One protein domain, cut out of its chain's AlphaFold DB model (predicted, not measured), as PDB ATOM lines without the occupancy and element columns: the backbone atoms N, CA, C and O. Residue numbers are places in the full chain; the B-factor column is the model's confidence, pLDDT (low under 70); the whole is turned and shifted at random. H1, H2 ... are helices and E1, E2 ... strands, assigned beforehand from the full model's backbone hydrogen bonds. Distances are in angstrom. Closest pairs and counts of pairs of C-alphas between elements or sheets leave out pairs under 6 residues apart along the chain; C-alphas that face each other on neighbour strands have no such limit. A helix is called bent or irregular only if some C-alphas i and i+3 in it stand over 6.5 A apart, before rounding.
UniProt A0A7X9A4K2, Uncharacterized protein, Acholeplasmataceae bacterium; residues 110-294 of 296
ATOM      1  N   GLU A 110     165.442 173.241 243.457       88.69
ATOM      2  CA  GLU A 110     164.684 174.491 243.418       88.69
ATOM      3  C   GLU A 110     164.496 175.081 244.824       88.69
ATOM      4  O   GLU A 110     164.799 176.253 245.044       88.69
ATOM      5  N   GLU A 111     164.091 174.261 245.799       89.38
ATOM      6  CA  GLU A 111     163.958 174.675 247.205       89.38
ATOM      7  C   GLU A 111     165.307 175.088 247.812       89.38
ATOM      8  O   GLU A 111     165.392 176.072 248.551       89.38
ATOM      9  N   GLN A 112     166.389 174.373 247.476       91.38
ATOM     10  CA  GLN A 112     167.743 174.754 247.884       91.38
ATOM     11  C   GLN A 112     168.140 176.114 247.291       91.38
ATOM     12  O   GLN A 112     168.673 176.963 248.009       91.38
ATOM     13  N   ALA A 113     167.838 176.364 246.017       88.88
ATOM     14  CA  ALA A 113     168.119 177.643 245.379       88.88
ATOM     15  C   ALA A 113     167.321 178.789 246.024       88.88
ATOM     16  O   ALA A 113     167.877 179.861 246.264       88.88
ATOM     17  N   GLU A 114     166.048 178.573 246.364       89.06
ATOM     18  CA  GLU A 114     165.224 179.554 247.081       89.06
ATOM     19  C   GLU A 114     165.781 179.874 248.473       89.06
ATOM     20  O   GLU A 114     165.904 181.050 248.838       89.06
ATOM     21  N   PHE A 115     166.194 178.847 249.222       91.25
ATOM     22  CA  PHE A 115     166.889 179.024 250.496       91.25
ATOM     23  C   PHE A 115     168.147 179.891 250.323       91.25
ATOM     24  O   PHE A 115     168.353 180.859 251.064       91.25
ATOM     25  N   MET A 116     168.957 179.604 249.299       90.62
ATOM     26  CA  MET A 116     170.176 180.358 249.009       90.62
ATOM     27  C   MET A 116     169.898 181.800 248.584       90.62
ATOM     28  O   MET A 116     170.592 182.706 249.041       90.62
ATOM     29  N   VAL A 117     168.853 182.064 247.799       87.44
ATOM     30  CA  VAL A 117     168.429 183.436 247.464       87.44
ATOM     31  C   VAL A 117     168.098 184.230 248.731       87.44
ATOM     32  O   VAL A 117     168.527 185.379 248.867       87.44
ATOM     33  N   GLY A 118     167.402 183.611 249.690       87.25
ATOM     34  CA  GLY A 118     167.120 184.216 250.994       87.25
ATOM     35  C   GLY A 118     168.373 184.456 251.849       87.25
ATOM     36  O   GLY A 118     168.419 185.388 252.659       87.25
ATOM     37  N   LEU A 119     169.417 183.645 251.669       91.44
ATOM     38  CA  LEU A 119     170.678 183.759 252.401       91.44
ATOM     39  C   LEU A 119     171.656 184.767 251.768       91.44
ATOM     40  O   LEU A 119     172.348 185.480 252.498       91.44
ATOM     41  N   ASN A 120     171.665 184.899 250.439       88.50
ATOM     42  CA  ASN A 120     172.633 185.686 249.666       88.50
ATOM     43  C   ASN A 120     172.744 187.146 250.113       88.50
ATOM     44  O   ASN A 120     173.848 187.673 250.244       88.50
ATOM     45  N   GLY A 121     171.620 187.805 250.411       88.12
ATOM     46  CA  GLY A 121     171.644 189.184 250.909       88.12
ATOM     47  C   GLY A 121     172.382 189.321 252.249       88.12
ATOM     48  O   GLY A 121     173.100 190.298 252.466       88.12
ATOM     49  N   ARG A 122     172.254 188.323 253.136       92.81
ATOM     50  CA  ARG A 122     172.952 188.289 254.432       92.81
ATOM     51  C   ARG A 122     174.419 187.911 254.284       92.81
ATOM     52  O   ARG A 122     175.241 188.473 255.000       92.81
ATOM     53  N   LEU A 123     174.746 187.015 253.351       91.69
ATOM     54  CA  LEU A 123     176.132 186.702 253.000       91.69
ATOM     55  C   LEU A 123     176.839 187.959 252.470       91.69
ATOM     56  O   LEU A 123     177.844 188.398 253.015       91.69
ATOM     57  N   LEU A 124     176.263 188.657 251.492       89.94
ATOM     58  CA  LEU A 124     176.885 189.880 250.982       89.94
ATOM     59  C   LEU A 124     177.032 190.958 252.071       89.94
ATOM     60  O   LEU A 124     178.078 191.597 252.179       89.94
ATOM     61  N   ALA A 125     176.016 191.138 252.918       90.69
ATOM     62  CA  ALA A 125     176.100 192.065 254.042       90.69
ATOM     63  C   ALA A 125     177.193 191.669 255.052       90.69
ATOM     64  O   ALA A 125     177.905 192.543 255.548       90.69
ATOM     65  N   GLY A 126     177.350 190.377 255.353       90.88
ATOM     66  CA  GLY A 126     178.415 189.866 256.219       90.88
ATOM     67  C   GLY A 126     179.802 190.166 255.654       90.88
ATOM     68  O   GLY A 126     180.653 190.695 256.370       90.88
ATOM     69  N   PHE A 127     179.989 189.934 254.353       91.62
ATOM     70  CA  PHE A 127     181.217 190.271 253.633       91.62
ATOM     71  C   PHE A 127     181.550 191.762 253.682       91.62
ATOM     72  O   PHE A 127     182.652 192.136 254.073       91.62
ATOM     73  N   LEU A 128     180.591 192.630 253.358       91.12
ATOM     74  CA  LEU A 128     180.814 194.078 253.338       91.12
ATOM     75  C   LEU A 128     181.098 194.658 254.734       91.12
ATOM     76  O   LEU A 128     181.879 195.599 254.858       91.12
ATOM     77  N   ASN A 129     180.484 194.101 255.782       91.62
ATOM     78  CA  ASN A 129     180.648 194.583 257.155       91.62
ATOM     79  C   ASN A 129     181.898 194.027 257.854       91.62
ATOM     80  O   ASN A 129     182.382 194.628 258.813       91.62
ATOM     81  N   SER A 130     182.414 192.867 257.440       90.62
ATOM     82  CA  SER A 130     183.607 192.249 258.035       90.62
ATOM     83  C   SER A 130     184.444 191.506 256.986       90.62
ATOM     84  O   SER A 130     184.553 190.287 257.056       90.62
ATOM     85  N   PRO A 131     185.106 192.216 256.050       85.50
ATOM     86  CA  PRO A 131     185.738 191.591 254.879       85.50
ATOM     87  C   PRO A 131     186.840 190.571 255.194       85.50
ATOM     88  O   PRO A 131     187.104 189.684 254.395       85.50
ATOM     89  N   ILE A 132     187.500 190.707 256.348       87.69
ATOM     90  CA  ILE A 132     188.608 189.832 256.766       87.69
ATOM     91  C   ILE A 132     188.092 188.532 257.400       87.69
ATOM     92  O   ILE A 132     188.791 187.525 257.389       87.69
ATOM     93  N   ASN A 133     186.899 188.560 257.994       90.62
ATOM     94  CA  ASN A 133     186.316 187.409 258.676       90.62
ATOM     95  C   ASN A 133     184.785 187.495 258.614       90.62
ATOM     96  O   ASN A 133     184.137 187.794 259.630       90.62
ATOM     97  N   PRO A 134     184.204 187.357 257.414       95.19
ATOM     98  CA  PRO A 134     182.788 187.573 257.235       95.19
ATOM     99  C   PRO A 134     182.022 186.365 257.757       95.19
ATOM    100  O   PRO A 134     182.519 185.239 257.795       95.19
ATOM    101  N   TYR A 135     180.806 186.621 258.215       95.69
ATOM    102  CA  TYR A 135     179.980 185.583 258.799       95.69
ATOM    103  C   TYR A 135     178.508 185.794 258.484       95.69
ATOM    104  O   TYR A 135     178.066 186.894 258.141       95.69
ATOM    105  N   VAL A 136     177.743 184.718 258.618       95.88
ATOM    106  CA  VAL A 136     176.285 184.735 258.588       95.88
ATOM    107  C   VAL A 136     175.756 183.938 259.768       95.88
ATOM    108  O   VAL A 136     176.295 182.889 260.112       95.88
ATOM    109  N   ASP A 137     174.712 184.459 260.406       96.62
ATOM    110  CA  ASP A 137     174.034 183.775 261.500       96.62
ATOM    111  C   ASP A 137     172.761 183.112 260.970       96.62
ATOM    112  O   ASP A 137     171.847 183.799 260.496       96.62
ATOM    113  N   LEU A 138     172.702 181.789 261.095       96.31
ATOM    114  CA  LEU A 138     171.521 180.978 260.833       96.31
ATOM    115  C   LEU A 138     170.716 180.807 262.119       96.31
ATOM    116  O   LEU A 138     171.257 180.480 263.181       96.31
ATOM    117  N   ASN A 139     169.410 181.034 262.031       94.94
ATOM    118  CA  ASN A 139     168.500 180.702 263.124       94.94
ATOM    119  C   ASN A 139     168.293 179.174 263.228       94.94
ATOM    120  O   ASN A 139     168.806 178.404 262.418       94.94
ATOM    121  N   GLU A 140     167.541 178.725 264.235       94.25
ATOM    122  CA  GLU A 140     167.303 177.294 264.463       94.25
ATOM    123  C   GLU A 140     166.602 176.586 263.301       94.25
ATOM    124  O   GLU A 140     166.974 175.464 262.970       94.25
ATOM    125  N   VAL A 141     165.646 177.243 262.643       93.44
ATOM    126  CA  VAL A 141     164.958 176.694 261.467       93.44
ATOM    127  C   VAL A 141     165.948 176.495 260.321       93.44
ATOM    128  O   VAL A 141     166.056 175.397 259.787       93.44
ATOM    129  N   GLU A 142     166.731 177.521 260.000       94.56
ATOM    130  CA  GLU A 142     167.702 177.500 258.901       94.56
ATOM    131  C   GLU A 142     168.824 176.483 259.146       94.56
ATOM    132  O   GLU A 142     169.207 175.743 258.244       94.56
ATOM    133  N   ALA A 143     169.331 176.404 260.378       94.88
ATOM    134  CA  ALA A 143     170.345 175.424 260.754       94.88
ATOM    135  C   ALA A 143     169.812 173.987 260.660       94.88
ATOM    136  O   ALA A 143     170.528 173.095 260.204       94.88
ATOM    137  N   ASN A 144     168.551 173.758 261.040       94.00
ATOM    138  CA  ASN A 144     167.908 172.461 260.856       94.00
ATOM    139  C   ASN A 144     167.646 172.136 259.383       94.00
ATOM    140  O   ASN A 144     167.796 170.980 259.011       94.00
ATOM    141  N   GLN A 145     167.321 173.114 258.534       92.81
ATOM    142  CA  GLN A 145     167.198 172.899 257.087       92.81
ATOM    143  C   GLN A 145     168.540 172.514 256.453       92.81
ATOM    144  O   GLN A 145     168.591 171.566 255.675       92.81
ATOM    145  N   VAL A 146     169.634 173.187 256.834       92.12
ATOM    146  CA  VAL A 146     171.000 172.824 256.414       92.12
ATOM    147  C   VAL A 146     171.354 171.409 256.865       92.12
ATOM    148  O   VAL A 146     171.882 170.629 256.071       92.12
ATOM    149  N   LEU A 147     171.055 171.058 258.121       91.81
ATOM    150  CA  LEU A 147     171.297 169.720 258.660       91.81
ATOM    151  C   LEU A 147     170.487 168.658 257.906       91.81
ATOM    152  O   LEU A 147     171.054 167.681 257.427       91.81
ATOM    153  N   ASP A 148     169.176 168.859 257.780       89.19
ATOM    154  CA  ASP A 148     168.244 167.929 257.139       89.19
ATOM    155  C   ASP A 148     168.623 167.703 255.666       89.19
ATOM    156  O   ASP A 148     168.772 166.556 255.251       89.19
ATOM    157  N   TYR A 149     168.932 168.768 254.914       89.12
ATOM    158  CA  TYR A 149     169.410 168.667 253.530       89.12
ATOM    159  C   TYR A 149     170.755 167.945 253.421       89.12
ATOM    160  O   TYR A 149     170.963 167.127 252.525       89.12
ATOM    161  N   SER A 150     171.685 168.231 254.335       87.81
ATOM    162  CA  SER A 150     173.009 167.606 254.320       87.81
ATOM    163  C   SER A 150     172.929 166.106 254.601       87.81
ATOM    164  O   SER A 150     173.686 165.321 254.023       87.81
ATOM    165  N   LEU A 151     172.014 165.694 255.480       83.12
ATOM    166  CA  LEU A 151     171.820 164.297 255.866       83.12
ATOM    167  C   LEU A 151     170.865 163.543 254.922       83.12
ATOM    168  O   LEU A 151     170.991 162.323 254.798       83.12
ATOM    169  N   LYS A 152     169.977 164.245 254.207       79.38
ATOM    170  CA  LYS A 152     168.948 163.682 253.314       79.38
ATOM    171  C   LYS A 152     168.149 162.583 254.034       79.38
ATOM    172  O   LYS A 152     167.827 162.705 255.215       79.38
ATOM    173  N   ASP A 153     167.857 161.483 253.344       66.56
ATOM    174  CA  ASP A 153     167.154 160.325 253.907       66.56
ATOM    175  C   ASP A 153     168.058 159.371 254.678       66.56
ATOM    176  O   ASP A 153     167.584 158.337 255.142       66.56
ATOM    177  N   LYS A 154     169.348 159.692 254.857       64.19
ATOM    178  CA  LYS A 154     170.251 158.770 255.549       64.19
ATOM    179  C   LYS A 154     169.771 158.468 256.960       64.19
ATOM    180  O   LYS A 154     170.119 157.421 257.447       64.19
ATOM    181  N   VAL A 155     168.988 159.335 257.609       64.75
ATOM    182  CA  VAL A 155     168.685 159.271 259.054       64.75
ATOM    183  C   VAL A 155     167.297 158.725 259.395       64.75
ATOM    184  O   VAL A 155     166.994 158.459 260.562       64.75
ATOM    185  N   LYS A 156     166.459 158.497 258.384       70.44
ATOM    186  CA  LYS A 156     165.133 157.909 258.575       70.44
ATOM    187  C   LYS A 156     165.203 156.411 258.378       70.44
ATOM    188  O   LYS A 156     165.707 155.935 257.366       70.44
ATOM    189  N   PHE A 157     164.587 155.681 259.289       74.06
ATOM    190  CA  PHE A 157     164.207 154.304 259.045       74.06
ATOM    191  C   PHE A 157     162.740 154.107 259.396       74.06
ATOM    192  O   PHE A 157     162.172 154.807 260.233       74.06
ATOM    193  N   SER A 158     162.145 153.117 258.748       78.88
ATOM    194  CA  SER A 158     160.833 152.595 259.083       78.88
ATOM    195  C   SER A 158     160.925 151.082 258.995       78.88
ATOM    196  O   SER A 158     161.354 150.552 257.966       78.88
ATOM    197  N   GLN A 159     160.615 150.398 260.091       75.12
ATOM    198  CA  GLN A 159     160.738 148.953 260.180       75.12
ATOM    199  C   GLN A 159     159.533 148.341 260.889       75.12
ATOM    200  O   GLN A 159     159.111 148.798 261.956       75.12
ATOM    201  N   ASP A 160     159.043 147.254 260.301       77.81
ATOM    202  CA  ASP A 160     158.047 146.387 260.909       77.81
ATOM    203  C   ASP A 160     158.725 145.427 261.879       77.81
ATOM    204  O   ASP A 160     159.765 144.825 261.600       77.81
ATOM    205  N   PHE A 161     158.095 145.262 263.027       71.38
ATOM    206  CA  PHE A 161     158.585 144.457 264.120       71.38
ATOM    207  C   PHE A 161     157.495 143.485 264.576       71.38
ATOM    208  O   PHE A 161     156.742 143.781 265.514       71.38
ATOM    209  N   PRO A 162     157.372 142.332 263.892       70.50
ATOM    210  CA  PRO A 162     156.425 141.295 264.267       70.50
ATOM    211  C   PRO A 162     156.830 140.659 265.595       70.50
ATOM    212  O   PRO A 162     157.916 140.093 265.738       70.50
ATOM    213  N   ILE A 163     155.928 140.710 266.572       65.12
ATOM    214  CA  ILE A 163     156.049 139.995 267.838       65.12
ATOM    215  C   ILE A 163     154.998 138.892 267.867       65.12
ATOM    216  O   ILE A 163     153.792 139.137 267.935       65.12
ATOM    217  N   LYS A 164     155.472 137.647 267.874       65.88
ATOM    218  CA  LYS A 164     154.620 136.474 268.044       65.88
ATOM    219  C   LYS A 164     154.313 136.266 269.527       65.88
ATOM    220  O   LYS A 164     155.166 135.799 270.277       65.88
ATOM    221  N   LEU A 165     153.095 136.612 269.944       59.84
ATOM    222  CA  LEU A 165     152.640 136.461 271.333       59.84
ATOM    223  C   LEU A 165     152.150 135.037 271.624       59.84
ATOM    224  O   LEU A 165     152.261 134.560 272.753       59.84
ATOM    225  N   SER A 166     151.635 134.328 270.613       64.56
ATOM    226  CA  SER A 166     151.223 132.926 270.737       64.56
ATOM    227  C   SER A 166     151.321 132.171 269.407       64.56
ATOM    228  O   SER A 166     151.740 132.710 268.386       64.56
ATOM    229  N   ALA A 167     150.924 130.894 269.382       70.62
ATOM    230  CA  ALA A 167     150.915 130.092 268.154       70.62
ATOM    231  C   ALA A 167     150.026 130.678 267.038       70.62
ATOM    232  O   ALA A 167     150.291 130.410 265.867       70.62
ATOM    233  N   ILE A 168     149.008 131.463 267.405       75.50
ATOM    234  CA  ILE A 168     147.983 132.009 266.502       75.50
ATOM    235  C   ILE A 168     147.901 133.540 266.528       75.50
ATOM    236  O   ILE A 168     147.146 134.111 265.749       75.50
ATOM    237  N   GLU A 169     148.641 134.195 267.421       71.56
ATOM    238  CA  GLU A 169     148.618 135.646 267.588       71.56
ATOM    239  C   GLU A 169     149.994 136.227 267.279       71.56
ATOM    240  O   GLU A 169     150.983 135.945 267.966       71.56
ATOM    241  N   GLU A 170     150.025 137.059 266.246       77.56
ATOM    242  CA  GLU A 170     151.151 137.899 265.875       77.56
ATOM    243  C   GLU A 170     150.687 139.350 265.916       77.56
ATOM    244  O   GLU A 170     149.606 139.690 265.431       77.56
ATOM    245  N   VAL A 171     151.488 140.191 266.552       76.00
ATOM    246  CA  VAL A 171     151.241 141.620 266.670       76.00
ATOM    247  C   VAL A 171     152.390 142.337 265.997       76.00
ATOM    248  O   VAL A 171     153.537 142.162 266.402       76.00
ATOM    249  N   ASN A 172     152.082 143.190 265.028       78.94
ATOM    250  CA  ASN A 172     153.082 144.061 264.431       78.94
ATOM    251  C   ASN A 172     153.204 145.366 265.205       78.94
ATOM    252  O   ASN A 172     152.221 146.057 265.493       78.94
ATOM    253  N   TYR A 173     154.449 145.695 265.520       76.25
ATOM    254  CA  TYR A 173     154.852 147.031 265.910       76.25
ATOM    255  C   TYR A 173     155.546 147.698 264.728       76.25
ATOM    256  O   TYR A 173     156.290 147.053 264.003       76.25
ATOM    257  N   TYR A 174     155.330 148.992 264.560       80.25
ATOM    258  CA  TYR A 174     156.019 149.820 263.583       80.25
ATOM    259  C   TYR A 174     156.932 150.756 264.345       80.25
ATOM    260  O   TYR A 174     156.472 151.476 265.240       80.25
ATOM    261  N   ILE A 175     158.216 150.726 264.004       78.75
ATOM    262  CA  ILE A 175     159.215 151.631 264.558       78.75
ATOM    263  C   ILE A 175     159.688 152.539 263.431       78.75
ATOM    264  O   ILE A 175     160.196 152.071 262.416       78.75
ATOM    265  N   GLU A 176     159.514 153.837 263.626       82.88
ATOM    266  CA  GLU A 176     159.861 154.871 262.657       82.88
ATOM    267  C   GLU A 176     160.730 155.924 263.348       82.88
ATOM    268  O   GLU A 176     160.352 156.422 264.411       82.88
ATOM    269  N   SER A 177     161.884 156.273 262.779       82.00
ATOM    270  CA  SER A 177     162.666 157.412 263.272       82.00
ATOM    271  C   SER A 177     162.322 158.708 262.555       82.00
ATOM    272  O   SER A 177     161.988 158.742 261.370       82.00
ATOM    273  N   SER A 178     162.478 159.816 263.275       81.06
ATOM    274  CA  SER A 178     162.608 161.128 262.655       81.06
ATOM    275  C   SER A 178     164.004 161.305 262.045       81.06
ATOM    276  O   SER A 178     164.955 160.617 262.409       81.06
ATOM    277  N   ASN A 179     164.168 162.334 261.206       82.38
ATOM    278  CA  ASN A 179     165.496 162.923 261.008       82.38
ATOM    279  C   ASN A 179     166.026 163.481 262.335       82.38
ATOM    280  O   ASN A 179     165.237 163.912 263.188       82.38
ATOM    281  N   VAL A 180     167.352 163.519 262.489       88.81
ATOM    282  CA  VAL A 180     167.960 164.285 263.579       88.81
ATOM    283  C   VAL A 180     167.650 165.756 263.389       88.81
ATOM    284  O   VAL A 180     167.733 166.288 262.284       88.81
ATOM    285  N   PHE A 181     167.312 166.405 264.492       92.00
ATOM    286  CA  PHE A 181     167.169 167.847 264.555       92.00
ATOM    287  C   PHE A 181     168.026 168.402 265.687       92.00
ATOM    288  O   PHE A 181     168.366 167.696 266.637       92.00
ATOM    289  N   LEU A 182     168.381 169.673 265.583       94.62
ATOM    290  CA  LEU A 182     169.167 170.387 266.575       94.62
ATOM    291  C   LEU A 182     168.332 171.463 267.266       94.62
ATOM    292  O   LEU A 182     167.418 172.034 266.672       94.62
ATOM    293  N   THR A 183     168.683 171.761 268.513       95.50
ATOM    294  CA  THR A 183     168.301 173.009 269.180       95.50
ATOM    295  C   THR A 183     169.544 173.783 269.577       95.50
ATOM    296  O   THR A 183     170.550 173.177 269.971       95.50
ATOM    297  N   MET A 184     169.465 175.110 269.533       95.25
ATOM    298  CA  MET A 184     170.577 175.992 269.898       95.25
ATOM    299  C   MET A 184     170.161 176.970 270.986       95.25
ATOM    300  O   MET A 184     169.266 177.788 270.800       95.25
ATOM    301  N   GLU A 185     170.867 176.940 272.112       93.25
ATOM    302  CA  GLU A 185     170.615 177.852 273.223       93.25
ATOM    303  C   GLU A 185     171.936 178.428 273.729       93.25
ATOM    304  O   GLU A 185     172.845 177.695 274.120       93.25
ATOM    305  N   ASN A 186     172.048 179.758 273.739       92.00
ATOM    306  CA  ASN A 186     173.275 180.474 274.092       92.00
ATOM    307  C   ASN A 186     174.472 180.019 273.236       92.00
ATOM    308  O   ASN A 186     174.551 180.384 272.066       92.00
ATOM    309  N   SER A 187     175.387 179.233 273.800       92.06
ATOM    310  CA  SER A 187     176.553 178.664 273.107       92.06
ATOM    311  C   SER A 187     176.498 177.137 273.011       92.06
ATOM    312  O   SER A 187     177.484 176.511 272.636       92.06
ATOM    313  N   ASN A 188     175.360 176.534 273.357       93.50
ATOM    314  CA  ASN A 188     175.180 175.090 273.382       93.50
ATOM    315  C   ASN A 188     174.398 174.622 272.155       93.50
ATOM    316  O   ASN A 188     173.415 175.249 271.754       93.50
ATOM    317  N   ILE A 189     174.799 173.470 271.620       96.12
ATOM    318  CA  ILE A 189     174.053 172.709 270.621       96.12
ATOM    319  C   ILE A 189     173.613 171.383 271.237       96.12
ATOM    320  O   ILE A 189     174.364 170.710 271.945       96.12
ATOM    321  N   THR A 190     172.364 171.005 270.994       96.19
ATOM    322  CA  THR A 190     171.833 169.699 271.386       96.19
ATOM    323  C   THR A 190     171.183 169.057 270.178       96.19
ATOM    324  O   THR A 190     170.343 169.685 269.541       96.19
ATOM    325  N   LEU A 191     171.563 167.820 269.872       94.25
ATOM    326  CA  LEU A 191     170.910 167.008 268.854       94.25
ATOM    327  C   LEU A 191     169.809 166.160 269.493       94.25
ATOM    328  O   LEU A 191     169.931 165.714 270.636       94.25
ATOM    329  N   TYR A 192     168.758 165.902 268.731       92.81
ATOM    330  CA  TYR A 192     167.652 165.044 269.119       92.81
ATOM    331  C   TYR A 192     167.341 164.053 268.008       92.81
ATOM    332  O   TYR A 192     167.316 164.414 266.831       92.81
ATOM    333  N   LEU A 193     167.063 162.816 268.403       89.12
ATOM    334  CA  LEU A 193     166.555 161.765 267.531       89.12
ATOM    335  C   LEU A 193     165.282 161.194 268.150       89.12
ATOM    336  O   LEU A 193     165.310 160.718 269.289       89.12
ATOM    337  N   GLU A 194     164.167 161.272 267.429       88.88
ATOM    338  CA  GLU A 194     162.892 160.719 267.878       88.88
ATOM    339  C   GLU A 194     162.618 159.372 267.220       88.88
ATOM    340  O   GLU A 194     162.852 159.192 266.029       88.88
ATOM    341  N   PHE A 195     162.073 158.451 268.008       85.12
ATOM    342  CA  PHE A 195     161.551 157.176 267.550       85.12
ATOM    343  C   PHE A 195     160.079 157.090 267.918       85.12
ATOM    344  O   PHE A 195     159.669 157.362 269.052       85.12
ATOM    345  N   LEU A 196     159.290 156.691 266.940       85.69
ATOM    346  CA  LEU A 196     157.858 156.525 266.998       85.69
ATOM    347  C   LEU A 196     157.592 155.025 267.004       85.69
ATOM    348  O   LEU A 196     157.880 154.348 266.023       85.69
ATOM    349  N   VAL A 197     157.046 154.511 268.102       82.62
ATOM    350  CA  VAL A 197     156.639 153.110 268.221       82.62
ATOM    351  C   VAL A 197     155.117 153.050 268.215       82.62
ATOM    352  O   VAL A 197     154.452 153.573 269.117       82.62
ATOM    353  N   LYS A 198     154.568 152.421 267.178       84.56
ATOM    354  CA  LYS A 198     153.129 152.223 266.963       84.56
ATOM    355  C   LYS A 198     152.829 150.729 266.991       84.56
ATOM    356  O   LYS A 198     153.645 149.937 266.539       84.56
ATOM    357  N   ARG A 199     151.666 150.337 267.502       80.69
ATOM    358  CA  ARG A 199     151.155 148.962 267.401       80.69
ATOM    359  C   ARG A 199     150.013 148.946 266.393       80.69
ATOM    360  O   ARG A 199     149.214 149.882 266.371       80.69
ATOM    361  N   ASP A 200     149.928 147.893 265.590       78.19
ATOM    362  CA  ASP A 200     148.807 147.700 264.674       78.19
ATOM    363  C   ASP A 200     147.459 147.832 265.394       78.19
ATOM    364  O   ASP A 200     147.251 147.250 266.460       78.19
ATOM    365  N   ASN A 201     146.534 148.576 264.783       77.12
ATOM    366  CA  ASN A 201     145.176 148.814 265.287       77.12
ATOM    367  C   ASN A 201     145.086 149.515 266.660       77.12
ATOM    368  O   ASN A 201     144.010 149.540 267.257       77.12
ATOM    369  N   GLU A 202     146.171 150.126 267.144       77.81
ATOM    370  CA  GLU A 202     146.179 150.928 268.369       77.81
ATOM    371  C   GLU A 202     146.398 152.418 268.057       77.81
ATOM    372  O   GLU A 202     147.317 152.773 267.318       77.81
ATOM    373  N   PRO A 203     145.607 153.331 268.651       71.62
ATOM    374  CA  PRO A 203     145.771 154.768 268.436       71.62
ATOM    375  C   PRO A 203     146.943 155.357 269.235       71.62
ATOM    376  O   PRO A 203     147.373 156.483 268.980       71.62
ATOM    377  N   ASN A 204     147.432 154.631 270.244       69.50
ATOM    378  CA  ASN A 204     148.431 155.137 271.171       69.50
ATOM    379  C   ASN A 204     149.837 155.035 270.585       69.50
ATOM    380  O   ASN A 204     150.319 153.957 270.242       69.50
ATOM    381  N   LEU A 205     150.516 156.177 270.561       80.94
ATOM    382  CA  LEU A 205     151.896 156.303 270.127       80.94
ATOM    383  C   LEU A 205     152.831 156.335 271.339       80.94
ATOM    384  O   LEU A 205     152.666 157.140 272.267       80.94
ATOM    385  N   PHE A 206     153.850 155.484 271.309       82.88
ATOM    386  CA  PHE A 206     154.953 155.546 272.250       82.88
ATOM    387  C   PHE A 206     156.131 156.265 271.588       82.88
ATOM    388  O   PHE A 206     156.673 155.794 270.594       82.88
ATOM    389  N   ILE A 207     156.491 157.438 272.114       87.69
ATOM    390  CA  ILE A 207     157.577 158.263 271.574       87.69
ATOM    391  C   ILE A 207     158.788 158.129 272.484       87.69
ATOM    392  O   ILE A 207     158.684 158.367 273.691       87.69
ATOM    393  N   ILE A 208     159.928 157.807 271.891       87.38
ATOM    394  CA  ILE A 208     161.248 157.833 272.516       87.38
ATOM    395  C   ILE A 208     162.001 159.011 271.903       87.38
ATOM    396  O   ILE A 208     161.898 159.251 270.705       87.38
ATOM    397  N   GLN A 209     162.742 159.765 272.710       91.38
ATOM    398  CA  GLN A 209     163.599 160.833 272.203       91.38
ATOM    399  C   GLN A 209     164.964 160.734 272.868       91.38
ATOM    400  O   GLN A 209     165.074 160.886 274.087       91.38
ATOM    401  N   ILE A 210     165.989 160.493 272.057       91.56
ATOM    402  CA  ILE A 210     167.378 160.557 272.488       91.56
ATOM    403  C   ILE A 210     167.815 162.015 272.394       91.56
ATOM    404  O   ILE A 210     167.760 162.615 271.324       91.56
ATOM    405  N   LYS A 211     168.240 162.578 273.522       94.56
ATOM    406  CA  LYS A 211     168.845 163.903 273.640       94.56
ATOM    407  C   LYS A 211     170.358 163.748 273.718       94.56
ATOM    408  O   LYS A 211     170.845 163.099 274.640       94.56
ATOM    409  N   MET A 212     171.086 164.404 272.823       94.44
ATOM    410  CA  MET A 212     172.545 164.354 272.718       94.44
ATOM    411  C   MET A 212     173.120 165.766 272.876       94.44
ATOM    412  O   MET A 212     173.111 166.572 271.942       94.44
ATOM    413  N   ASN A 213     173.622 166.091 274.071       95.75
ATOM    414  CA  ASN A 213     174.352 167.348 274.262       95.75
ATOM    415  C   ASN A 213     175.672 167.246 273.497       95.75
ATOM    416  O   ASN A 213     176.388 166.257 273.661       95.75
ATOM    417  N   SER A 214     175.979 168.244 272.673       95.69
ATOM    418  CA  SER A 214     177.057 168.137 271.693       95.69
ATOM    419  C   SER A 214     177.920 169.399 271.641       95.69
ATOM    420  O   SER A 214     177.502 170.476 272.071       95.69
ATOM    421  N   THR A 215     179.126 169.269 271.096       95.62
ATOM    422  CA  THR A 215     179.929 170.389 270.591       95.62
ATOM    423  C   THR A 215     179.909 170.407 269.070       95.62
ATOM    424  O   THR A 215     179.579 169.413 268.426       95.62
ATOM    425  N   LEU A 216     180.275 171.552 268.502       95.69
ATOM    426  CA  LEU A 216     180.374 171.785 267.068       95.69
ATOM    427  C   LEU A 216     181.758 172.359 266.769       95.69
ATOM    428  O   LEU A 216     182.163 173.320 267.426       95.69
ATOM    429  N   GLU A 217     182.450 171.803 265.782       95.81
ATOM    430  CA  GLU A 217     183.724 172.333 265.297       95.81
ATOM    431  C   GLU A 217     183.937 172.056 263.806       95.81
ATOM    432  O   GLU A 217     183.313 171.168 263.221       95.81
ATOM    433  N   MET A 218     184.845 172.822 263.203       95.50
ATOM    434  CA  MET A 218     185.291 172.639 261.829       95.50
ATOM    435  C   MET A 218     186.620 171.875 261.812       95.50
ATOM    436  O   MET A 218     187.611 172.341 262.375       95.50
ATOM    437  N   VAL A 219     186.669 170.705 261.167       95.06
ATOM    438  CA  VAL A 219     187.879 169.865 261.083       95.06
ATOM    439  C   VAL A 219     188.058 169.357 259.659       95.06
ATOM    440  O   VAL A 219     187.200 168.650 259.133       95.06
ATOM    441  N   ASN A 220     189.201 169.675 259.041       91.75
ATOM    442  CA  ASN A 220     189.529 169.276 257.665       91.75
ATOM    443  C   ASN A 220     188.388 169.573 256.673       91.75
ATOM    444  O   ASN A 220     188.005 168.705 255.894       91.75
ATOM    445  N   GLU A 221     187.813 170.779 256.743       91.38
ATOM    446  CA  GLU A 221     186.697 171.220 255.887       91.38
ATOM    447  C   GLU A 221     185.383 170.424 256.063       91.38
ATOM    448  O   GLU A 221     184.442 170.612 255.294       91.38
ATOM    449  N   ASN A 222     185.263 169.613 257.121       93.69
ATOM    450  CA  ASN A 222     184.002 169.009 257.559       93.69
ATOM    451  C   ASN A 222     183.481 169.661 258.843       93.69
ATOM    452  O   ASN A 222     184.264 170.002 259.734       93.69
ATOM    453  N   ILE A 223     182.160 169.787 258.961       95.00
ATOM    454  CA  ILE A 223     181.533 170.117 260.240       95.00
ATOM    455  C   ILE A 223     181.445 168.822 261.045       95.00
ATOM    456  O   ILE A 223     180.826 167.853 260.600       95.00
ATOM    457  N   ILE A 224     182.039 168.816 262.235       95.12
ATOM    458  CA  ILE A 224     181.979 167.695 263.168       95.12
ATOM    459  C   ILE A 224     181.132 168.099 264.371       95.12
ATOM    460  O   ILE A 224     181.447 169.053 265.087       95.12
ATOM    461  N   ILE A 225     180.061 167.342 264.608       95.00
ATOM    462  CA  ILE A 225     179.233 167.456 265.806       95.00
ATOM    463  C   ILE A 225     179.598 166.301 266.734       95.00
ATOM    464  O   ILE A 225     179.283 165.147 266.445       95.00
ATOM    465  N   THR A 226     180.279 166.607 267.836       94.44
ATOM    466  CA  THR A 226     180.750 165.596 268.791       94.44
ATOM    467  C   THR A 226     179.793 165.510 269.967       94.44
ATOM    468  O   THR A 226     179.566 166.495 270.670       94.44
ATOM    469  N   MET A 227     179.253 164.323 270.213       94.00
ATOM    470  CA  MET A 227     178.406 164.059 271.366       94.00
ATOM    471  C   MET A 227     179.234 164.046 272.656       94.00
ATOM    472  O   MET A 227     180.198 163.295 272.794       94.00
ATOM    473  N   ILE A 228     178.831 164.868 273.623       94.56
ATOM    474  CA  ILE A 228     179.440 164.946 274.959       94.56
ATOM    475  C   ILE A 228     178.739 163.980 275.915       94.56
ATOM    476  O   ILE A 228     179.367 163.341 276.754       94.56
ATOM    477  N   SER A 229     177.412 163.919 275.825       94.38
ATOM    478  CA  SER A 229     176.569 163.100 276.696       94.38
ATOM    479  C   SER A 229     175.232 162.837 276.026       94.38
ATOM    480  O   SER A 229     174.727 163.722 275.324       94.38
ATOM    481  N   ALA A 230     174.613 161.705 276.337       94.00
ATOM    482  CA  ALA A 230     173.291 161.369 275.843       94.00
ATOM    483  C   ALA A 230     172.335 160.943 276.952       94.00
ATOM    484  O   ALA A 230     172.729 160.478 278.019       94.00
ATOM    485  N   SER A 231     171.046 161.118 276.693       92.81
ATOM    486  CA  SER A 231     169.985 160.685 277.594       92.81
ATOM    487  C   SER A 231     168.719 160.339 276.828       92.81
ATOM    488  O   SER A 231     168.460 160.892 275.760       92.81
ATOM    489  N   VAL A 232     167.909 159.457 277.401       90.00
ATOM    490  CA  VAL A 232     166.588 159.089 276.896       90.00
ATOM    491  C   VAL A 232     165.612 159.069 278.064       90.00
ATOM    492  O   VAL A 232     165.816 158.368 279.050       90.00
ATOM    493  N   GLY A 233     164.573 159.903 278.008       87.31
ATOM    494  CA  GLY A 233     163.665 160.084 279.142       87.31
ATOM    495  C   GLY A 233     164.420 160.446 280.434       87.31
ATOM    496  O   GLY A 233     164.952 161.553 280.555       87.31
ATOM    497  N   ASN A 234     164.440 159.535 281.410       84.31
ATOM    498  CA  ASN A 234     165.133 159.692 282.700       84.31
ATOM    499  C   ASN A 234     166.499 158.999 282.786       84.31
ATOM    500  O   ASN A 234     167.145 159.058 283.828       84.31
ATOM    501  N   ILE A 235     166.932 158.356 281.710       89.25
ATOM    502  CA  ILE A 235     168.115 157.507 281.675       89.25
ATOM    503  C   ILE A 235     169.260 158.260 281.001       89.25
ATOM    504  O   ILE A 235     169.049 158.958 280.008       89.25
ATOM    505  N   THR A 236     170.470 158.117 281.538       91.38
ATOM    506  CA  THR A 236     171.702 158.587 280.886       91.38
ATOM    507  C   THR A 236     172.282 157.441 280.075       91.38
ATOM    508  O   THR A 236     172.408 156.343 280.603       91.38
ATOM    509  N   LEU A 237     172.629 157.709 278.820       89.19
ATOM    510  CA  LEU A 237     173.204 156.731 277.904       89.19
ATOM    511  C   LEU A 237     174.704 156.980 277.755       89.19
ATOM    512  O   LEU A 237     175.155 158.128 277.674       89.19
ATOM    513  N   THR A 238     175.470 155.901 277.680       87.38
ATOM    514  CA  THR A 238     176.868 155.930 277.251       87.38
ATOM    515  C   THR A 238     176.965 156.155 275.741       87.38
ATOM    516  O   THR A 238     176.013 155.917 274.995       87.38
ATOM    517  N   ASN A 239     178.136 156.587 275.262       83.62
ATOM    518  CA  ASN A 239     178.356 156.736 273.822       83.62
ATOM    519  C   ASN A 239     178.170 155.404 273.088       83.62
ATOM    520  O   ASN A 239     177.544 155.385 272.037       83.62
ATOM    521  N   GLU A 240     178.652 154.298 273.657       83.62
ATOM    522  CA  GLU A 240     178.499 152.963 273.073       83.62
ATOM    523  C   GLU A 240     177.022 152.583 272.896       83.62
ATOM    524  O   GLU A 240     176.634 152.141 271.819       83.62
ATOM    525  N   GLU A 241     176.179 152.826 273.902       84.94
ATOM    526  CA  GLU A 241     174.744 152.520 273.823       84.94
ATOM    527  C   GLU A 241     174.030 153.357 272.760       84.94
ATOM    528  O   GLU A 241     173.215 152.830 272.007       84.94
ATOM    529  N   VAL A 242     174.343 154.652 272.654       84.88
ATOM    530  CA  VAL A 242     173.775 155.501 271.591       84.88
ATOM    531  C   VAL A 242     174.174 154.979 270.219       84.88
ATOM    532  O   VAL A 242     173.331 154.888 269.329       84.88
ATOM    533  N   MET A 243     175.446 154.620 270.055       82.81
ATOM    534  CA  MET A 243     175.972 154.090 268.804       82.81
ATOM    535  C   MET A 243     175.313 152.763 268.438       82.81
ATOM    536  O   MET A 243     174.923 152.590 267.291       82.81
ATOM    537  N   GLU A 244     175.133 151.849 269.393       79.19
ATOM    538  CA  GLU A 244     174.411 150.595 269.167       79.19
ATOM    539  C   GLU A 244     172.962 150.858 268.738       79.19
ATOM    540  O   GLU A 244     172.516 150.285 267.749       79.19
ATOM    541  N   ILE A 245     172.240 151.764 269.411       79.56
ATOM    542  CA  ILE A 245     170.853 152.095 269.045       79.56
ATOM    543  C   ILE A 245     170.784 152.699 267.642       79.56
ATOM    544  O   ILE A 245     169.948 152.286 266.845       79.56
ATOM    545  N   ILE A 246     171.631 153.682 267.334       77.62
ATOM    546  CA  ILE A 246     171.582 154.382 266.048       77.62
ATOM    547  C   ILE A 246     172.040 153.458 264.917       77.62
ATOM    548  O   ILE A 246     171.340 153.346 263.913       77.62
ATOM    549  N   ASN A 247     173.156 152.743 265.087       74.94
ATOM    550  CA  ASN A 247     173.723 151.891 264.041       74.94
ATOM    551  C   ASN A 247     172.868 150.659 263.729       74.94
ATOM    552  O   ASN A 247     172.957 150.155 262.615       74.94
ATOM    553  N   VAL A 248     172.020 150.187 264.656       72.69
ATOM    554  CA  VAL A 248     171.029 149.130 264.355       72.69
ATOM    555  C   VAL A 248     170.155 149.521 263.168       72.69
ATOM    556  O   VAL A 248     169.781 148.661 262.374       72.69
ATOM    557  N   TYR A 249     169.816 150.802 263.062       67.81
ATOM    558  CA  TYR A 249     168.851 151.274 262.082       67.81
ATOM    559  C   TYR A 249     169.456 152.164 261.000       67.81
ATOM    560  O   TYR A 249     168.849 152.347 259.946       67.81
ATOM    561  N   ASN A 250     170.636 152.720 261.257       70.62
ATOM    562  CA  ASN A 250     171.338 153.605 260.351       70.62
ATOM    563  C   ASN A 250     172.855 153.551 260.587       70.62
ATOM    564  O   ASN A 250     173.429 154.348 261.335       70.62
ATOM    565  N   GLU A 251     173.492 152.567 259.961       72.25
ATOM    566  CA  GLU A 251     174.927 152.327 260.077       72.25
ATOM    567  C   GLU A 251     175.756 153.508 259.541       72.25
ATOM    568  O   GLU A 251     175.501 154.037 258.458       72.25
ATOM    569  N   GLY A 252     176.775 153.915 260.303       70.25
ATOM    570  CA  GLY A 252     177.737 154.945 259.889       70.25
ATOM    571  C   GLY A 252     177.235 156.384 260.040       70.25
ATOM    572  O   GLY A 252     177.894 157.323 259.601       70.25
ATOM    573  N   MET A 253     176.070 156.586 260.661       74.81
ATOM    574  CA  MET A 253     175.545 157.925 260.928       74.81
ATOM    575  C   MET A 253     176.394 158.692 261.941       74.81
ATOM    576  O   MET A 253     176.719 159.862 261.742       74.81
ATOM    577  N   PHE A 254     176.708 158.024 263.046       79.50
ATOM    578  CA  PHE A 254     177.707 158.477 263.989       79.50
ATOM    579  C   PHE A 254     178.877 157.505 263.913       79.50
ATOM    580  O   PHE A 254     178.680 156.298 263.785       79.50
ATOM    581  N   GLU A 255     180.089 158.028 264.021       83.88
ATOM    582  CA  GLU A 255     181.314 157.246 264.163       83.88
ATOM    583  C   GLU A 255     182.057 157.794 265.379       83.88
ATOM    584  O   GLU A 255     182.263 159.002 265.489       83.88
ATOM    585  N   ASP A 256     182.370 156.934 266.351       85.62
ATOM    586  CA  ASP A 256     182.990 157.329 267.624       85.62
ATOM    587  C   ASP A 256     182.287 158.512 268.329       85.62
ATOM    588  O   ASP A 256     182.920 159.411 268.887       85.62
ATOM    589  N   GLY A 257     180.948 158.530 268.293       86.19
ATOM    590  CA  GLY A 257     180.130 159.593 268.892       86.19
ATOM    591  C   GLY A 257     180.141 160.915 268.118       86.19
ATOM    592  O   GLY A 257     179.745 161.945 268.666       86.19
ATOM    593  N   LYS A 258     180.585 160.910 266.856       90.94
ATOM    594  CA  LYS A 258     180.647 162.093 265.994       90.94
ATOM    595  C   LYS A 258     179.722 161.956 264.798       90.94
ATOM    596  O   LYS A 258     179.803 160.977 264.063       90.94
ATOM    597  N   LEU A 259     178.903 162.975 264.570       90.75
ATOM    598  CA  LEU A 259     178.186 163.171 263.315       90.75
ATOM    599  C   LEU A 259     179.027 164.084 262.420       90.75
ATOM    600  O   LEU A 259     179.368 165.199 262.818       90.75
ATOM    601  N   THR A 260     179.343 163.617 261.215       91.69
ATOM    602  CA  THR A 260     180.166 164.366 260.258       91.69
ATOM    603  C   THR A 260     179.316 164.844 259.090       91.69
ATOM    604  O   THR A 260     178.733 164.036 258.369       91.69
ATOM    605  N   ILE A 261     179.287 166.157 258.867       92.31
ATOM    606  CA  ILE A 261     178.787 166.744 257.624       92.31
ATOM    607  C   ILE A 261     179.997 167.076 256.761       92.31
ATOM    608  O   ILE A 261     180.786 167.972 257.073       92.31
ATOM    609  N   SER A 262     180.160 166.312 255.686       92.12
ATOM    610  CA  SER A 262     181.333 166.411 254.827       92.12
ATOM    611  C   SER A 262     181.380 167.720 254.039       92.12
ATOM    612  O   SER A 262     180.342 168.291 253.693       92.12
ATOM    613  N   LYS A 263     182.587 168.137 253.642       92.19
ATOM    614  CA  LYS A 263     182.805 169.238 252.692       92.19
ATOM    615  C   LYS A 263     181.918 169.126 251.455       92.19
ATOM    616  O   LYS A 263     181.391 170.131 250.984       92.19
ATOM    617  N   GLN A 264     181.748 167.913 250.925       91.00
ATOM    618  CA  GLN A 264     180.900 167.677 249.761       91.00
ATOM    619  C   GLN A 264     179.435 168.010 250.065       91.00
ATOM    620  O   GLN A 264     178.825 168.760 249.313       91.00
ATOM    621  N   GLN A 265     178.888 167.510 251.177       91.50
ATOM    622  CA  GLN A 265     177.505 167.800 251.579       91.50
ATOM    623  C   GLN A 265     177.285 169.299 251.814       91.50
ATOM    624  O   GLN A 265     176.265 169.841 251.400       91.50
ATOM    625  N   LEU A 266     178.263 169.987 252.412       90.94
ATOM    626  CA  LEU A 266     178.216 171.440 252.584       90.94
ATOM    627  C   LEU A 266     178.261 172.165 251.237       90.94
ATOM    628  O   LEU A 266     177.482 173.082 251.005       90.94
ATOM    629  N   SER A 267     179.131 171.732 250.328       89.38
ATOM    630  CA  SER A 267     179.251 172.326 248.992       89.38
ATOM    631  C   SER A 267     177.975 172.133 248.166       89.38
ATOM    632  O   SER A 267     177.588 173.030 247.425       89.38
ATOM    633  N   GLU A 268     177.294 170.991 248.315       89.56
ATOM    634  CA  GLU A 268     175.969 170.749 247.734       89.56
ATOM    635  C   GLU A 268     174.920 171.694 248.341       89.56
ATOM    636  O   GLU A 268     174.211 172.373 247.601       89.56
ATOM    637  N   MET A 269     174.858 171.791 249.675       89.94
ATOM    638  CA  MET A 269     173.905 172.655 250.383       89.94
ATOM    639  C   MET A 269     174.065 174.136 250.026       89.94
ATOM    640  O   MET A 269     173.079 174.852 249.868       89.94
ATOM    641  N   PHE A 270     175.304 174.603 249.881       89.31
ATOM    642  CA  PHE A 270     175.631 176.002 249.595       89.31
ATOM    643  C   PHE A 270     175.986 176.251 248.123       89.31
ATOM    644  O   PHE A 270     176.600 177.269 247.781       89.31
ATOM    645  N   SER A 271     175.580 175.341 247.235       86.06
ATOM    646  CA  SER A 271     175.756 175.497 245.796       86.06
ATOM    647  C   SER A 271     175.136 176.813 245.312       86.06
ATOM    648  O   SER A 271     174.030 177.180 245.713       86.06
ATOM    649  N   GLY A 272     175.870 177.538 244.464       80.56
ATOM    650  CA  GLY A 272     175.460 178.834 243.912       80.56
ATOM    651  C   GLY A 272     175.901 180.069 244.710       80.56
ATOM    652  O   GLY A 272     175.798 181.170 244.177       80.56
ATOM    653  N   ALA A 273     176.432 179.920 245.931       81.50
ATOM    654  CA  ALA A 273     177.003 181.046 246.687       81.50
ATOM    655  C   ALA A 273     178.502 181.286 246.439       81.50
ATOM    656  O   ALA A 273     179.031 182.266 246.953       81.50
ATOM    657  N   GLU A 274     179.183 180.415 245.681       83.94
ATOM    658  CA  GLU A 274     180.630 180.512 245.402       83.94
ATOM    659  C   GLU A 274     181.458 180.785 246.672       83.94
ATOM    660  O   GLU A 274     182.307 181.677 246.702       83.94
ATOM    661  N   MET A 275     181.174 180.050 247.753       86.81
ATOM    662  CA  MET A 275     181.816 180.252 249.052       86.81
ATOM    663  C   MET A 275     182.414 178.968 249.626       86.81
ATOM    664  O   MET A 275     181.911 177.870 249.393       86.81
ATOM    665  N   ILE A 276     183.471 179.130 250.416       88.44
ATOM    666  CA  ILE A 276     184.068 178.101 251.268       88.44
ATOM    667  C   ILE A 276     183.701 178.424 252.713       88.44
ATOM    668  O   ILE A 276     183.784 179.576 253.128       88.44
ATOM    669  N   ILE A 277     183.290 177.410 253.472       92.62
ATOM    670  CA  ILE A 277     183.060 177.530 254.914       92.62
ATOM    671  C   ILE A 277     184.394 177.338 255.629       92.62
ATOM    672  O   ILE A 277     184.986 176.262 255.544       92.62
ATOM    673  N   ASP A 278     184.836 178.362 256.353       93.25
ATOM    674  CA  ASP A 278     186.120 178.349 257.056       93.25
ATOM    675  C   ASP A 278     185.985 177.834 258.492       93.25
ATOM    676  O   ASP A 278     186.850 177.113 258.988       93.25
ATOM    677  N   ASP A 279     184.905 178.219 259.180       96.06
ATOM    678  CA  ASP A 279     184.664 177.878 260.584       96.06
ATOM    679  C   ASP A 279     183.167 177.961 260.927       96.06
ATOM    680  O   ASP A 279     182.392 178.663 260.269       96.06
ATOM    681  N   VAL A 280     182.755 177.281 261.998       96.38
ATOM    682  CA  VAL A 280     181.374 177.276 262.497       96.38
ATOM    683  C   VAL A 280     181.318 177.368 264.016       96.38
ATOM    684  O   VAL A 280     182.096 176.729 264.720       96.38
ATOM    685  N   LYS A 281     180.387 178.166 264.555       96.81
ATOM    686  CA  LYS A 281     180.217 178.354 266.009       96.81
ATOM    687  C   LYS A 281     178.766 178.576 266.402       96.81
ATOM    688  O   LYS A 281     177.997 179.146 265.639       96.81
ATOM    689  N   ILE A 282     178.409 178.214 267.634       96.69
ATOM    690  CA  ILE A 282     177.122 178.598 268.226       96.69
ATOM    691  C   ILE A 282     177.286 179.904 269.000       96.69
ATOM    692  O   ILE A 282     178.059 179.983 269.957       96.69
ATOM    693  N   VAL A 283     176.554 180.937 268.587       95.62
ATOM    694  CA  VAL A 283     176.602 182.268 269.199       95.62
ATOM    695  C   VAL A 283     175.182 182.763 269.434       95.62
ATOM    696  O   VAL A 283     174.422 182.954 268.490       95.62
ATOM    697  N   ASN A 284     174.824 183.006 270.698       94.88
ATOM    698  CA  ASN A 284     173.512 183.525 271.105       94.88
ATOM    699  C   ASN A 284     172.324 182.736 270.512       94.88
ATOM    700  O   ASN A 284     171.365 183.330 270.019       94.88
ATOM    701  N   GLY A 285     172.404 181.403 270.526       94.50
ATOM    702  CA  GLY A 285     171.363 180.513 269.998       94.50
ATOM    703  C   GLY A 285     171.283 180.463 268.467       94.50
ATOM    704  O   GLY A 285     170.273 180.032 267.921       94.50
ATOM    705  N   LYS A 286     172.321 180.925 267.761       97.00
ATOM    706  CA  LYS A 286     172.413 180.871 266.297       97.00
ATOM    707  C   LYS A 286     173.651 180.111 265.853       97.00
ATOM    708  O   LYS A 286     174.691 180.187 266.510       97.00
ATOM    709  N   LEU A 287     173.547 179.439 264.713       97.25
ATOM    710  CA  LEU A 287     174.687 178.838 264.033       97.25
ATOM    711  C   LEU A 287     175.368 179.919 263.195       97.25
ATOM    712  O   LEU A 287     174.848 180.346 262.168       97.25
ATOM    713  N   ARG A 288     176.532 180.371 263.650       96.81
ATOM    714  CA  ARG A 288     177.398 181.282 262.913       96.81
ATOM    715  C   ARG A 288     178.289 180.492 261.972       96.81
ATOM    716  O   ARG A 288     179.050 179.642 262.429       96.81
ATOM    717  N   ILE A 289     178.232 180.828 260.691       96.19
ATOM    718  CA  ILE A 289     179.102 180.287 259.648       96.19
ATOM    719  C   ILE A 289     180.049 181.400 259.214       96.19
ATOM    720  O   ILE A 289     179.586 182.457 258.785       96.19
ATOM    721  N   TYR A 290     181.351 181.161 259.340       95.88
ATOM    722  CA  TYR A 290     182.405 181.995 258.769       95.88
ATOM    723  C   TYR A 290     182.765 181.462 257.385       95.88
ATOM    724  O   TYR A 290     182.811 180.245 257.196       95.88
ATOM    725  N   TYR A 291     182.977 182.352 256.420       93.94
ATOM    726  CA  TYR A 291     183.196 181.944 255.032       93.94
ATOM    727  C   TYR A 291     184.131 182.878 254.264       93.94
ATOM    728  O   TYR A 291     184.343 184.029 254.631       93.94
ATOM    729  N   THR A 292     184.612 182.400 253.124       91.56
ATOM    730  CA  THR A 292     185.319 183.187 252.112       91.56
ATOM    731  C   THR A 292     184.694 182.950 250.742       91.56
ATOM    732  O   THR A 292     184.247 181.846 250.438       91.56
ATOM    733  N   PHE A 293     184.632 183.981 249.895       88.00
ATOM    734  CA  PHE A 293     184.180 183.816 248.511       88.00
ATOM    735  C   PHE A 293     185.322 183.291 247.636       88.00
ATOM    736  O   PHE A 293     186.451 183.758 247.742       88.00
ATOM    737  N   THR A 294     185.032 182.351 246.737       75.94
ATOM    738  CA  THR A 294     186.028 181.725 245.850       75.94
ATOM    739  C   THR A 294     186.330 182.534 244.588       75.94
ATOM    740  O   THR A 294     187.167 182.119 243.789       75.94
TER     741      THR A 294
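What this domain is: This is residues 110 to 294 of the 296 residues of an uncharacterized protein of Acholeplasmataceae bacterium (UniProt A0A7X9A4K2). A long, strongly twisted sheet of eight strands, E2 to E9, curls round helix H3 on one face and has H2 on the opposite face over E4; the hairpin of E2 and E3 makes one far end of the long axis. Towards the other end a small sheet, E1 E11 E10, is partly face to face with it, a sandwich with strands crossed at 44 degrees, and arm H1b of the bent helix H1 runs across the small sheet. The printed part has 185 residues with four named helices and eleven named strands, in the order H1 E1 H2 E2 E3 E4 E5 E6 E7 E8 H3 E9 H4 E10 E11, class mixed. Both sheets are antiparallel, the larger one branched. The whole is only just loose, close to compact, with a radius of gyration of the C-alphas of 19.3 A and spans of 71 by 35 by 26 A.

Where its parts are: The branched sheet holds E2, residues 158 to 164, 19.5 A; E3, 170 to 177, 22.8 A; E4, 181 to 185; E5, 188 to 199, 36.0 A; E6, 206 to 219, 37.6 A; E7, 222 to 232, 27.8 A; E8, 235 to 237; and E9, 258 to 261. E6 begins at C-alpha 206 (154.953, 155.546, 272.250). The small sheet holds E1, 135 to 138; E10, 275 to 283, 20.9 A; and E11, 286 to 293, 21.5 A, ending at C-alpha 293 (184.180, 183.816, 248.511). H1, residues 110 to 129, was assigned as one helix by its hydrogen bonds but is bent, with C-alphas 118 and 121 6.7 A apart; its arms are H1a, 110 to 118, 12.6 A, from C-alpha 110 (164.684, 174.491, 243.418), and H1b, 121 to 129, 12.2 A. H2, 140 to 155, 18.9 A, is irregular, with C-alphas 150 and 153 9.4 A apart, and has a kink of 57 degrees near residue 149. H3 is 239 to 249, 16.1 A, and H4 is 263 to 269.

How they stand to each other: E4 to E8 form a meander, each strand the antiparallel neighbour of the one before. E5 has E3 and E4 on one side and E6 on the other; N 174 and O 198 are 2.8 A apart, N 183 and O 190 2.8 A, and N 195 and O 208 2.8 A. E7 has E6 on one side, with N 215 and O 226 at 2.8 A, and E8 and E9 on the other, with N 232 and O 235 and N 225 and O 259 each at 2.9 A. E2 and E3 form a hairpin, N 161 and O 173 at 2.7 A. H2 is on this sheet at a height of 7.8 A, along E4 at 12 degrees on the local plane. The closest C-alphas of E6 and E10 are those of Met 218 and Asp 279, 5.4 A. In the small sheet N 136 and O 289 are 2.9 A apart and N 288 and O 281 2.8 A. H2 and this sheet make two layers, a helix on one face of a sheet; the closest C-alphas of H2 and E11 are those of Ala 143 and Leu 287, 6.4 A apart. H1b is on it too, at a height of 8.6 A, over E11 and across it at 74 degrees on the local plane. H4 only grazes each sheet; it touches H2 with residues 146 to 151 of H2 alone, at a steep tilt of 66 degrees, opposite ways, the C-alphas of Ser 150 and Gln 265 being closest at 5.3 A. Each O i to N i+4 pair is within hydrogen-bond range in H1a, H1b and H4, against 9 of 12 in H2 and 6 of 7 in H3.

The domain as a whole: The two C-alphas farthest apart, those of Leu 128 and Ala 167, are 72.2 A apart. The printed part has no cut. No link is long; E5 to E6 and H3 to E9 are short, the others tight. The mean pLDDT of the printed part is 86.9, and residues 153 to 155, 163 to 166, 204 and 249 are under 70.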